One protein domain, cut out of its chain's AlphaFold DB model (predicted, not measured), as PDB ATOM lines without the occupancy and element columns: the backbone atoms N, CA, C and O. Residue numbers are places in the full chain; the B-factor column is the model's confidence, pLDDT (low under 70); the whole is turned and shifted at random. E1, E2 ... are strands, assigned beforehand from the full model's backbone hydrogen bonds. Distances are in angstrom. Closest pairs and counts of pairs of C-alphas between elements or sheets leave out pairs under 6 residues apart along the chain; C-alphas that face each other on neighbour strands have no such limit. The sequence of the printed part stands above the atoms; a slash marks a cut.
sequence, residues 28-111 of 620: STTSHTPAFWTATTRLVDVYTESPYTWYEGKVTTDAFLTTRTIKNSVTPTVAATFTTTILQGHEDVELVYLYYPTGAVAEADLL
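AT A GLANCE: This is residues 28 to 111 of the 620 residues of the protein "Predicted protein" of Leptosphaeria maculans (strain JN3 / isolate v23.1.3 / race Av1-4-5-6-7-8) (UniProt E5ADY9). A long, twisted ribbon of two strand hairpins is set nearly end to end along one shared strand, E1: the hairpin of E3 and E4 runs beside residues 37 to 44 of E1, and E2 folds back beside residues 43 to 53 to make a two-stranded arm. Residues 70 to 81 and the last residues, 101 to 111, loop out near the place where the two halves meet. The printed part has 84 residues, with no named helix and four strands, E1, E2, E3 and E4 along the chain; the class is all strand, and the mixed sheet runs E2, E1, E4, E3. The whole is elongated, spanning 59 by 31 by 19 A, and only just extended, close to loose, with a radius of gyration of the C-alphas of 17.8 A.

HOW THE PARTS SIT: After residues 28 to 36 comes E1, residues 37 to 53, an inner strand that bends by 56 degrees at residue 47. E2, residues 59 to 69, is its antiparallel neighbour at 176 degrees and forms a hairpin with it; N 52 and O 60 are 2.8 A apart and N 44 and O 68 2.9 A, both within hydrogen-bond range. E2 bends by 56 degrees at residue 65. E3, residues 82 to 88, is apart from E2; these two are the edge strands. E4, residues 93 to 100, forms a hairpin with E3, antiparallel at 161 degrees, with N 97 and O 84 at 2.8 A, within hydrogen-bond range. E4 is also the parallel neighbour of E1 at 48 degrees: C-alphas 37 and 93 face each other at 4.6 A, and N 41 and O 96 are 2.8 A apart, within hydrogen-bond range. The sheet is twisted, with C-alphas up to 5.8 A off its best plane, and curled like part of a barrel, the way across it turning by 167 degrees.

IN THESE COORDINATES: E1 begins at C-alpha 37, (108.754, -23.983, 11.119), and ends at C-alpha 53, (68.064, -4.073, 11.564), 45.3 A away. E2 measures 28.7 A from first to last C-alpha, E3 19.4 A. E4 measures 22.0 A and ends at C-alpha 100, (89.551, -24.496, -0.587).

THE WHOLE: The C-alphas of Ser 31 and Glu 56, the two farthest apart, are 59.8 A from each other. The printed part has no cut. The link from E2 to E3, 12 residues, is long; those from E1 to E2 and from E3 to E4 are tight. The mean pLDDT of the printed part is 87.4, with values under 70 at residues 28 to 32 and 89 to 90.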
ATOM      1  N   SER A  28     111.569  -8.975  -0.703       39.78
ATOM      2  CA  SER A  28     112.972  -8.584  -0.578       39.78
ATOM      3  C   SER A  28     113.870  -9.820  -0.578       39.78
ATOM      4  O   SER A  28     113.872 -10.600   0.379       39.78
ATOM      5  N   THR A  29     114.660  -9.991  -1.641       41.31
ATOM      6  CA  THR A  29     115.559 -11.139  -1.841       41.31
ATOM      7  C   THR A  29     116.853 -11.006  -1.031       41.31
ATOM      8  O   THR A  29     117.955 -11.219  -1.541       41.31
ATOM      9  N   THR A  30     116.738 -10.624   0.240       46.03
ATOM     10  CA  THR A  30     117.773 -10.905   1.239       46.03
ATOM     11  C   THR A  30     117.916 -12.419   1.385       46.03
ATOM     12  O   THR A  30     116.964 -13.158   1.140       46.03
ATOM     13  N   SER A  31     119.106 -12.902   1.746       43.22
ATOM     14  CA  SER A  31     119.369 -14.339   1.879       43.22
ATOM     15  C   SER A  31     118.632 -14.919   3.086       43.22
ATOM     16  O   SER A  31     119.196 -15.008   4.177       43.22
ATOM     17  N   HIS A  32     117.368 -15.287   2.891       58.31
ATOM     18  CA  HIS A  32     116.562 -15.944   3.910       58.31
ATOM     19  C   HIS A  32     117.132 -17.335   4.174       58.31
ATOM     20  O   HIS A  32     117.199 -18.179   3.275       58.31
ATOM     21  N   THR A  33     117.553 -17.570   5.414       73.06
ATOM     22  CA  THR A  33     117.634 -18.925   5.954       73.06
ATOM     23  C   THR A  33     116.256 -19.579   5.814       73.06
ATOM     24  O   THR A  33     115.251 -18.893   6.015       73.06
ATOM     25  N   PRO A  34     116.169 -20.867   5.432       82.62
ATOM     26  CA  PRO A  34     114.883 -21.552   5.379       82.62
ATOM     27  C   PRO A  34     114.259 -21.545   6.775       82.62
ATOM     28  O   PRO A  34     114.972 -21.776   7.753       82.62
ATOM     29  N   ALA A  35     112.955 -21.277   6.848       88.06
ATOM     30  CA  ALA A  35     112.238 -21.226   8.113       88.06
ATOM     31  C   ALA A  35     112.351 -22.567   8.856       88.06
ATOM     32  O   ALA A  35     112.180 -23.627   8.246       88.06
ATOM     33  N   PHE A  36     112.605 -22.538  10.164       91.12
ATOM     34  CA  PHE A  36     112.588 -23.754  10.987       91.12
ATOM     35  C   PHE A  36     111.187 -24.382  11.027       91.12
ATOM     36  O   PHE A  36     111.044 -25.607  11.012       91.12
ATOM     37  N   TRP A  37     110.146 -23.550  11.066       92.44
ATOM     38  CA  TRP A  37     108.754 -23.983  11.119       92.44
ATOM     39  C   TRP A  37     108.044 -23.792   9.780       92.44
ATOM     40  O   TRP A  37     108.000 -22.682   9.264       92.44
ATOM     41  N   THR A  38     107.352 -24.822   9.288       93.31
ATOM     42  CA  THR A  38     106.344 -24.672   8.223       93.31
ATOM     43  C   THR A  38     104.965 -24.994   8.795       93.31
ATOM     44  O   THR A  38     104.641 -26.155   9.053       93.31
ATOM     45  N   ALA A  39     104.134 -23.973   9.004       91.31
ATOM     46  CA  ALA A  39     102.795 -24.119   9.571       91.31
ATOM     47  C   ALA A  39     101.724 -23.952   8.482       91.31
ATOM     48  O   ALA A  39     101.590 -22.899   7.864       91.31
ATOM     49  N   THR A  40     100.940 -25.007   8.242       92.94
ATOM     50  CA  THR A  40      99.884 -25.003   7.217       92.94
ATOM     51  C   THR A  40      98.527 -24.651   7.820       92.94
ATOM     52  O   THR A  40      98.013 -25.390   8.657       92.94
ATOM     53  N   THR A  41      97.909 -23.570   7.346       92.38
ATOM     54  CA  THR A  41      96.529 -23.190   7.686       92.38
ATOM     55  C   THR A  41      95.607 -23.485   6.505       92.38
ATOM     56  O   THR A  41      95.879 -23.093   5.373       92.38
ATOM     57  N   ARG A  42      94.503 -24.189   6.763       94.56
ATOM     58  CA  ARG A  42      93.496 -24.542   5.751       94.56
ATOM     59  C   ARG A  42      92.309 -23.591   5.872       94.56
ATOM     60  O   ARG A  42      91.721 -23.489   6.946       94.56
ATOM     61  N   LEU A  43      91.973 -22.909   4.787       95.00
ATOM     62  CA  LEU A  43      90.955 -21.863   4.720       95.00
ATOM     63  C   LEU A  43      89.878 -22.231   3.695       95.00
ATOM     64  O   LEU A  43      90.174 -22.858   2.682       95.00
ATOM     65  N   VAL A  44      88.637 -21.822   3.933       95.69
ATOM     66  CA  VAL A  44      87.537 -21.909   2.964       95.69
ATOM     67  C   VAL A  44      86.668 -20.668   3.056       95.69
ATOM     68  O   VAL A  44      86.410 -20.167   4.150       95.69
ATOM     69  N   ASP A  45      86.202 -20.184   1.911       92.81
ATOM     70  CA  ASP A  45      85.271 -19.066   1.859       92.81
ATOM     71  C   ASP A  45      83.832 -19.558   2.033       92.81
ATOM     72  O   ASP A  45      83.383 -20.494   1.360       92.81
ATOM     73  N   VAL A  46      83.104 -18.924   2.949       91.69
ATOM     74  CA  VAL A  46      81.722 -19.247   3.317       91.69
ATOM     75  C   VAL A  46      80.873 -17.989   3.187       91.69
ATOM     76  O   VAL A  46      81.312 -16.897   3.542       91.69
ATOM     77  N   TYR A  47      79.650 -18.136   2.686       90.38
ATOM     78  CA  TYR A  47      78.671 -17.055   2.707       90.38
ATOM     79  C   TYR A  47      78.032 -16.978   4.096       90.38
ATOM     80  O   TYR A  47      77.258 -17.859   4.470       90.38
ATOM     81  N   THR A  48      78.357 -15.930   4.853       85.75
ATOM     82  CA  THR A  48      77.710 -15.608   6.130       85.75
ATOM     83  C   THR A  48      76.605 -14.580   5.876       85.75
ATOM     84  O   THR A  48      76.855 -13.492   5.354       85.75
ATOM     85  N   GLU A  49      75.375 -14.912   6.259       87.31
ATOM     86  CA  GLU A  49      74.248 -13.975   6.262       87.31
ATOM     87  C   GLU A  49      74.233 -13.161   7.562       87.31
ATOM     88  O   GLU A  49      74.176 -13.725   8.656       87.31
ATOM     89  N   SER A  50      74.255 -11.831   7.451       83.75
ATOM     90  CA  SER A  50      74.175 -10.916   8.592       83.75
ATOM     91  C   SER A  50      72.869 -10.109   8.542       83.75
ATOM     92  O   SER A  50      72.663  -9.334   7.603       83.75
ATOM     93  N   PRO A  51      71.955 -10.271   9.519       88.00
ATOM     94  CA  PRO A  51      70.720  -9.500   9.577       88.00
ATOM     95  C   PRO A  51      70.979  -8.094  10.140       88.00
ATOM     96  O   PRO A  51      71.141  -7.900  11.347       88.00
ATOM     97  N   TYR A  52      70.949  -7.083   9.275       80.31
ATOM     98  CA  TYR A  52      70.999  -5.679   9.666       80.31
ATOM     99  C   TYR A  52      69.592  -5.135   9.942       80.31
ATOM    100  O   TYR A  52      68.735  -5.085   9.057       80.31
ATOM    101  N   THR A  53      69.342  -4.693  11.177       88.31
ATOM    102  CA  THR A  53      68.064  -4.073  11.564       88.31
ATOM    103  C   THR A  53      68.180  -2.552  11.510       88.31
ATOM    104  O   THR A  53      68.907  -1.947  12.296       88.31
ATOM    105  N   TRP A  54      67.441  -1.926  10.595       84.50
ATOM    106  CA  TRP A  54      67.343  -0.472  10.476       84.50
ATOM    107  C   TRP A  54      66.568   0.137  11.657       84.50
ATOM    108  O   TRP A  54      65.736  -0.527  12.275       84.50
ATOM    109  N   TYR A  55      66.760   1.436  11.919       86.19
ATOM    110  CA  TYR A  55      66.050   2.174  12.981       86.19
ATOM    111  C   TYR A  55      64.510   2.107  12.891       86.19
ATOM    112  O   TYR A  55      63.828   2.304  13.890       86.19
ATOM    113  N   GLU A  56      63.964   1.810  11.709       92.94
ATOM    114  CA  GLU A  56      62.526   1.635  11.455       92.94
ATOM    115  C   GLU A  56      62.020   0.205  11.752       92.94
ATOM    116  O   GLU A  56      60.870  -0.119  11.470       92.94
ATOM    117  N   GLY A  57      62.870  -0.682  12.281       91.62
ATOM    118  CA  GLY A  57      62.544  -2.087  12.563       91.62
ATOM    119  C   GLY A  57      62.572  -3.010  11.338       91.62
ATOM    120  O   GLY A  57      62.383  -4.217  11.475       91.62
ATOM    121  N   LYS A  58      62.839  -2.476  10.140       92.50
ATOM    122  CA  LYS A  58      63.075  -3.281   8.936       92.50
ATOM    123  C   LYS A  58      64.377  -4.070   9.093       92.50
ATOM    124  O   LYS A  58      65.436  -3.471   9.253       92.50
ATOM    125  N   VAL A  59      64.303  -5.392   8.972       92.88
ATOM    126  CA  VAL A  59      65.480  -6.261   8.852       92.88
ATOM    127  C   VAL A  59      65.825  -6.423   7.372       92.88
ATOM    128  O   VAL A  59      64.952  -6.741   6.562       92.88
ATOM    129  N   THR A  60      67.087  -6.199   7.020       92.38
ATOM    130  CA  THR A  60      67.681  -6.574   5.732       92.38
ATOM    131  C   THR A  60      68.745  -7.627   6.014       92.38
ATOM    132  O   THR A  60      69.609  -7.396   6.853       92.38
ATOM    133  N   THR A  61      68.689  -8.772   5.340       93.69
ATOM    134  CA  THR A  61      69.757  -9.774   5.414       93.69
ATOM    135  C   THR A  61      70.727  -9.533   4.271       93.69
ATOM    136  O   THR A  61      70.349  -9.691   3.111       93.69
ATOM    137  N   ASP A  62      71.960  -9.163   4.603       88.69
ATOM    138  CA  ASP A  62      73.041  -9.020   3.632       88.69
ATOM    139  C   ASP A  62      73.962 -10.246   3.729       88.69
ATOM    140  O   ASP A  62      74.341 -10.671   4.825       88.69
ATOM    141  N   ALA A  63      74.304 -10.841   2.584       89.38
ATOM    142  CA  ALA A  63      75.212 -11.983   2.504       89.38
ATOM    143  C   ALA A  63      76.632 -11.504   2.185       89.38
ATOM    144  O   ALA A  63      76.865 -10.867   1.155       89.38
ATOM    145  N   PHE A  64      77.587 -11.847   3.047       87.62
ATOM    146  CA  PHE A  64      79.000 -11.506   2.894       87.62
ATOM    147  C   PHE A  64      79.838 -12.775   2.749       87.62
ATOM    148  O   PHE A  64      79.500 -13.821   3.300       87.62
ATOM    149  N   LEU A  65      80.935 -12.687   1.998       88.19
ATOM    150  CA  LEU A  65      81.892 -13.780   1.879       88.19
ATOM    151  C   LEU A  65      82.943 -13.646   2.989       88.19
ATOM    152  O   LEU A  65      83.716 -12.687   2.983       88.19
ATOM    153  N   THR A  66      82.980 -14.604   3.912       88.88
ATOM    154  CA  THR A  66      83.965 -14.673   5.000       88.88
ATOM    155  C   THR A  66      84.859 -15.897   4.817       88.88
ATOM    156  O   THR A  66      84.382 -17.028   4.729       88.88
ATOM    157  N   THR A  67      86.175 -15.691   4.841       91.38
ATOM    158  CA  THR A  67      87.155 -16.782   4.897       91.38
ATOM    159  C   THR A  67      87.230 -17.361   6.313       91.38
ATOM    160  O   THR A  67      87.521 -16.642   7.270       91.38
ATOM    161  N   ARG A  68      87.008 -18.672   6.468       90.38
ATOM    162  CA  ARG A  68      87.047 -19.382   7.759       90.38
ATOM    163  C   ARG A  68      88.056 -20.524   7.763       90.38
ATOM    164  O   ARG A  68      88.303 -21.175   6.751       90.38
ATOM    165  N   THR A  69      88.629 -20.779   8.936       91.94
ATOM    166  CA  THR A  69      89.641 -21.822   9.134       91.94
ATOM    167  C   THR A  69      88.996 -23.193   9.330       91.94
ATOM    168  O   THR A  69      88.128 -23.376  10.185       91.94
ATOM    169  N   ILE A  70      89.462 -24.172   8.561       92.88
ATOM    170  CA  ILE A  70      89.090 -25.586   8.675       92.88
ATOM    171  C   ILE A  70      89.839 -26.186   9.871       92.88
ATOM    172  O   ILE A  70      91.038 -25.954  10.031       92.88
ATOM    173  N   LYS A  71      89.161 -26.972  10.717       90.19
ATOM    174  CA  LYS A  71      89.790 -27.625  11.881       90.19
ATOM    175  C   LYS A  71      90.974 -28.502  11.459       90.19
ATOM    176  O   LYS A  71      90.859 -29.292  10.528       90.19
ATOM    177  N   ASN A  72      92.074 -28.458  12.214       86.44
ATOM    178  CA  ASN A  72      93.293 -29.232  11.920       86.44
ATOM    179  C   ASN A  72      93.059 -30.755  11.819       86.44
ATOM    180  O   ASN A  72      93.782 -31.440  11.098       86.44
ATOM    181  N   SER A  73      92.044 -31.285  12.510       88.44
ATOM    182  CA  SER A  73      91.637 -32.696  12.452       88.44
ATOM    183  C   SER A  73      90.910 -33.094  11.161       88.44
ATOM    184  O   SER A  73      90.660 -34.278  10.953       88.44
ATOM    185  N   VAL A  74      90.532 -32.130  10.318       94.12
ATOM    186  CA  VAL A  74      89.717 -32.341   9.119       94.12
ATOM    187  C   VAL A  74      90.581 -32.170   7.877       94.12
ATOM    188  O   VAL A  74      91.227 -31.140   7.669       94.12
ATOM    189  N   THR A  75      90.582 -33.196   7.033       94.81
ATOM    190  CA  THR A  75      91.270 -33.196   5.740       94.81
ATOM    191  C   THR A  75      90.228 -33.006   4.638       94.81
ATOM    192  O   THR A  75      89.381 -33.885   4.478       94.81
ATOM    193  N   PRO A  76      90.261 -31.891   3.885       94.50
ATOM    194  CA  PRO A  76      89.353 -31.678   2.762       94.50
ATOM    195  C   PRO A  76      89.483 -32.782   1.711       94.50
ATOM    196  O   PRO A  76      90.580 -33.272   1.440       94.50
ATOM    197  N   THR A  77      88.359 -33.168   1.111       91.44
ATOM    198  CA  THR A  77      88.300 -34.222   0.080       91.44
ATOM    199  C   THR A  77      88.635 -33.712  -1.321       91.44
ATOM    200  O   THR A  77      88.947 -34.504  -2.209       91.44
ATOM    201  N   VAL A  78      88.587 -32.393  -1.518       94.94
ATOM    202  CA  VAL A  78      88.956 -31.695  -2.756       94.94
ATOM    203  C   VAL A  78      90.341 -31.060  -2.624       94.94
ATOM    204  O   VAL A  78      90.802 -30.777  -1.519       94.94
ATOM    205  N   ALA A  79      91.014 -30.821  -3.751       95.94
ATOM    206  CA  ALA A  79      92.268 -30.069  -3.765       95.94
ATOM    207  C   ALA A  79      92.041 -28.589  -3.398       95.94
ATOM    208  O   ALA A  79      90.947 -28.056  -3.589       95.94
ATOM    209  N   ALA A  80      93.084 -27.926  -2.895       95.88
ATOM    210  CA  ALA A  80      93.063 -26.479  -2.698       95.88
ATOM    211  C   ALA A  80      92.997 -25.763  -4.060       95.88
ATOM    212  O   ALA A  80      93.717 -26.125  -4.993       95.88
ATOM    213  N   THR A  81      92.147 -24.744  -4.162       95.25
ATOM    214  CA  THR A  81      92.015 -23.861  -5.330       95.25
ATOM    215  C   THR A  81      93.254 -22.986  -5.504       95.25
ATOM    216  O   THR A  81      93.671 -22.710  -6.626       95.25
ATOM    217  N   PHE A  82      93.836 -22.535  -4.390       93.06
ATOM    218  CA  PHE A  82      94.990 -21.642  -4.368       93.06
ATOM    219  C   PHE A  82      95.843 -21.870  -3.115       93.06
ATOM    220  O   PHE A  82      95.341 -22.319  -2.081       93.06
ATOM    221  N   THR A  83      97.129 -21.531  -3.211       95.12
ATOM    222  CA  THR A  83      98.098 -21.634  -2.117       95.12
ATOM    223  C   THR A  83      98.896 -20.340  -2.025       95.12
ATOM    224  O   THR A  83      99.534 -19.946  -3.001       95.12
ATOM    225  N   THR A  84      98.909 -19.724  -0.844       93.19
ATOM    226  CA  THR A  84      99.767 -18.574  -0.523       93.19
ATOM    227  C   THR A  84     100.801 -18.995   0.506       93.19
ATOM    228  O   THR A  84     100.448 -19.632   1.496       93.19
ATOM    229  N   THR A  85     102.049 -18.575   0.329       90.19
ATOM    230  CA  THR A  85     103.095 -18.728   1.344       90.19
ATOM    231  C   THR A  85     103.525 -17.354   1.846       90.19
ATOM    232  O   THR A  85     103.790 -16.463   1.040       90.19
ATOM    233  N   ILE A  86     103.595 -17.177   3.165       86.50
ATOM    234  CA  ILE A  86     104.063 -15.950   3.821       86.50
ATOM    235  C   ILE A  86     105.199 -16.314   4.777       86.50
ATOM    236  O   ILE A  86     105.007 -17.096   5.706       86.50
ATOM    237  N   LEU A  87     106.381 -15.734   4.568       81.75
ATOM    238  CA  LEU A  87     107.498 -15.841   5.507       81.75
ATOM    239  C   LEU A  87     107.336 -14.791   6.608       81.75
ATOM    240  O   LEU A  87     107.458 -13.590   6.356       81.75
ATOM    241  N   GLN A  88     107.088 -15.238   7.835       77.25
ATOM    242  CA  GLN A  88     107.031 -14.375   9.008       77.25
ATOM    243  C   GLN A  88     108.443 -14.252   9.593       77.25
ATOM    244  O   GLN A  88     108.802 -14.919  10.560       77.25
ATOM    245  N   GLY A  89     109.264 -13.400   8.971       63.66
ATOM    246  CA  GLY A  89     110.717 -13.319   9.204       63.66
ATOM    247  C   GLY A  89     111.180 -12.964  10.626       63.66
ATOM    248  O   GLY A  89     112.374 -13.021  10.893       63.66
ATOM    249  N   HIS A  90     110.266 -12.616  11.537       65.56
ATOM    250  CA  HIS A  90     110.556 -12.407  12.962       65.56
ATOM    251  C   HIS A  90     110.336 -13.655  13.834       65.56
ATOM    252  O   HIS A  90     110.772 -13.664  14.979       65.56
ATOM    253  N   GLU A  91     109.658 -14.684  13.320       75.00
ATOM    254  CA  GLU A  91     109.236 -15.867  14.086       75.00
ATOM    255  C   GLU A  91     109.868 -17.176  13.573       75.00
ATOM    256  O   GLU A  91     109.608 -18.236  14.131       75.00
ATOM    257  N   ASP A  92     110.704 -17.129  12.528       85.81
ATOM    258  CA  ASP A  92     111.291 -18.321  11.883       85.81
ATOM    259  C   ASP A  92     110.211 -19.320  11.388       85.81
ATOM    260  O   ASP A  92     110.367 -20.545  11.442       85.81
ATOM    261  N   VAL A  93     109.076 -18.769  10.921       88.12
ATOM    262  CA  VAL A  93     107.914 -19.511  10.400       88.12
ATOM    263  C   VAL A  93     107.611 -19.160   8.947       88.12
ATOM    264  O   VAL A  93     107.441 -17.999   8.573       88.12
ATOM    265  N   GLU A  94     107.422 -20.201   8.151       92.75
ATOM    266  CA  GLU A  94     106.748 -20.189   6.865       92.75
ATOM    267  C   GLU A  94     105.271 -20.574   7.054       92.75
ATOM    268  O   GLU A  94     104.933 -21.705   7.417       92.75
ATOM    269  N   LEU A  95     104.369 -19.620   6.828       91.19
ATOM    270  CA  LEU A  95     102.924 -19.826   6.878       91.19
ATOM    271  C   LEU A  95     102.411 -20.208   5.491       91.19
ATOM    272  O   LEU A  95     102.469 -19.403   4.561       91.19
ATOM    273  N   VAL A  96     101.874 -21.420   5.361       93.69
ATOM    274  CA  VAL A  96     101.282 -21.926   4.114       93.69
ATOM    275  C   VAL A  96      99.763 -21.911   4.241       93.69
ATOM    276  O   VAL A  96      99.178 -22.713   4.969       93.69
ATOM    277  N   TYR A  97      99.110 -21.008   3.521       93.81
ATOM    278  CA  TYR A  97      97.658 -20.897   3.459       93.81
ATOM    279  C   TYR A  97      97.121 -21.673   2.261       93.81
ATOM    280  O   TYR A  97      97.411 -21.335   1.114       93.81
ATOM    281  N   LEU A  98      96.322 -22.706   2.528       96.19
ATOM    282  CA  LEU A  98      95.635 -23.511   1.519       96.19
ATOM    283  C   LEU A  98      94.168 -23.085   1.448       96.19
ATOM    284  O   LEU A  98      93.425 -23.316   2.402       96.19
ATOM    285  N   TYR A  99      93.756 -22.488   0.333       96.25
ATOM    286  CA  TYR A  99      92.390 -22.013   0.109       96.25
ATOM    287  C   TYR A  99      91.578 -23.070  -0.634       96.25
ATOM    288  O   TYR A  99      91.935 -23.474  -1.741       96.25
ATOM    289  N   TYR A 100      90.472 -23.503  -0.042       96.88
ATOM    290  CA  TYR A 100      89.551 -24.496  -0.587       96.88
ATOM    291  C   TYR A 100      88.243 -23.832  -1.046       96.88
ATOM    292  O   TYR A 100      87.860 -22.795  -0.500       96.88
ATOM    293  N   PRO A 101      87.535 -24.402  -2.039       94.94
ATOM    294  CA  PRO A 101      86.264 -23.852  -2.504       94.94
ATOM    295  C   PRO A 101      85.153 -24.043  -1.460       94.94
ATOM    296  O   PRO A 101      85.184 -24.985  -0.664       94.94
ATOM    297  N   THR A 102      84.134 -23.180  -1.490       93.06
ATOM    298  CA  THR A 102      82.944 -23.290  -0.631       93.06
ATOM    299  C   THR A 102      82.331 -24.694  -0.712       93.06
ATOM    300  O   THR A 102      82.145 -25.240  -1.799       93.06
ATOM    301  N   GLY A 103      82.023 -25.294   0.443       92.62
ATOM    302  CA  GLY A 103      81.501 -26.665   0.533       92.62
ATOM    303  C   GLY A 103      82.557 -27.782   0.509       92.62
ATOM    304  O   GLY A 103      82.187 -28.953   0.515       92.62
ATOM    305  N   ALA A 104      83.859 -27.462   0.520       95.25
ATOM    306  CA  ALA A 104      84.944 -28.454   0.601       95.25
ATOM    307  C   ALA A 104      84.961 -29.301   1.893       95.25
ATOM    308  O   ALA A 104      85.558 -30.379   1.911       95.25
ATOM    309  N   VAL A 105      84.337 -28.807   2.966       96.75
ATOM    310  CA  VAL A 105      84.126 -29.491   4.254       96.75
ATOM    311  C   VAL A 105      82.748 -29.111   4.812       96.75
ATOM    312  O   VAL A 105      82.131 -28.157   4.331       96.75
ATOM    313  N   ALA A 106      82.251 -29.838   5.816       95.44
ATOM    314  CA  ALA A 106      80.976 -29.508   6.447       95.44
ATOM    315  C   ALA A 106      81.081 -28.249   7.327       95.44
ATOM    316  O   ALA A 106      82.129 -27.960   7.896       95.44
ATOM    317  N   GLU A 107      79.970 -27.539   7.529       92.06
ATOM    318  CA  GLU A 107      79.923 -26.350   8.401       92.06
ATOM    319  C   GLU A 107      80.384 -26.659   9.843       92.06
ATOM    320  O   GLU A 107      81.091 -25.876  10.473       92.06
ATOM    321  N   ALA A 108      80.068 -27.860  10.340       92.88
ATOM    322  CA  ALA A 108      80.514 -28.344  11.645       92.88
ATOM    323  C   ALA A 108      82.034 -28.603  11.736       92.88
ATOM    324  O   ALA A 108      82.560 -28.711  12.845       92.88
ATOM    325  N   ASP A 109      82.744 -28.692  10.609       95.06
ATOM    326  CA  ASP A 109      84.198 -28.895  10.526       95.06
ATOM    327  C   ASP A 109      84.990 -27.581  10.492       95.06
ATOM    328  O   ASP A 109      86.222 -27.580  10.582       95.06
ATOM    329  N   LEU A 110      84.292 -26.450  10.412       92.44
ATOM    330  CA  LEU A 110      84.886 -25.125  10.477       92.44
ATOM    331  C   LEU A 110      85.057 -24.675  11.923       92.44
ATOM    332  O   LEU A 110      84.271 -25.007  12.815       92.44
ATOM    333  N   LEU A 111      86.095 -23.881  12.166       87.81
ATOM    334  CA  LEU A 111      86.154 -23.070  13.372       87.81
ATOM    335  C   LEU A 111      85.080 -21.967  13.278       87.81
ATOM    336  O   LEU A 111      84.793 -21.478  12.175       87.81
TER     337      LEU A 111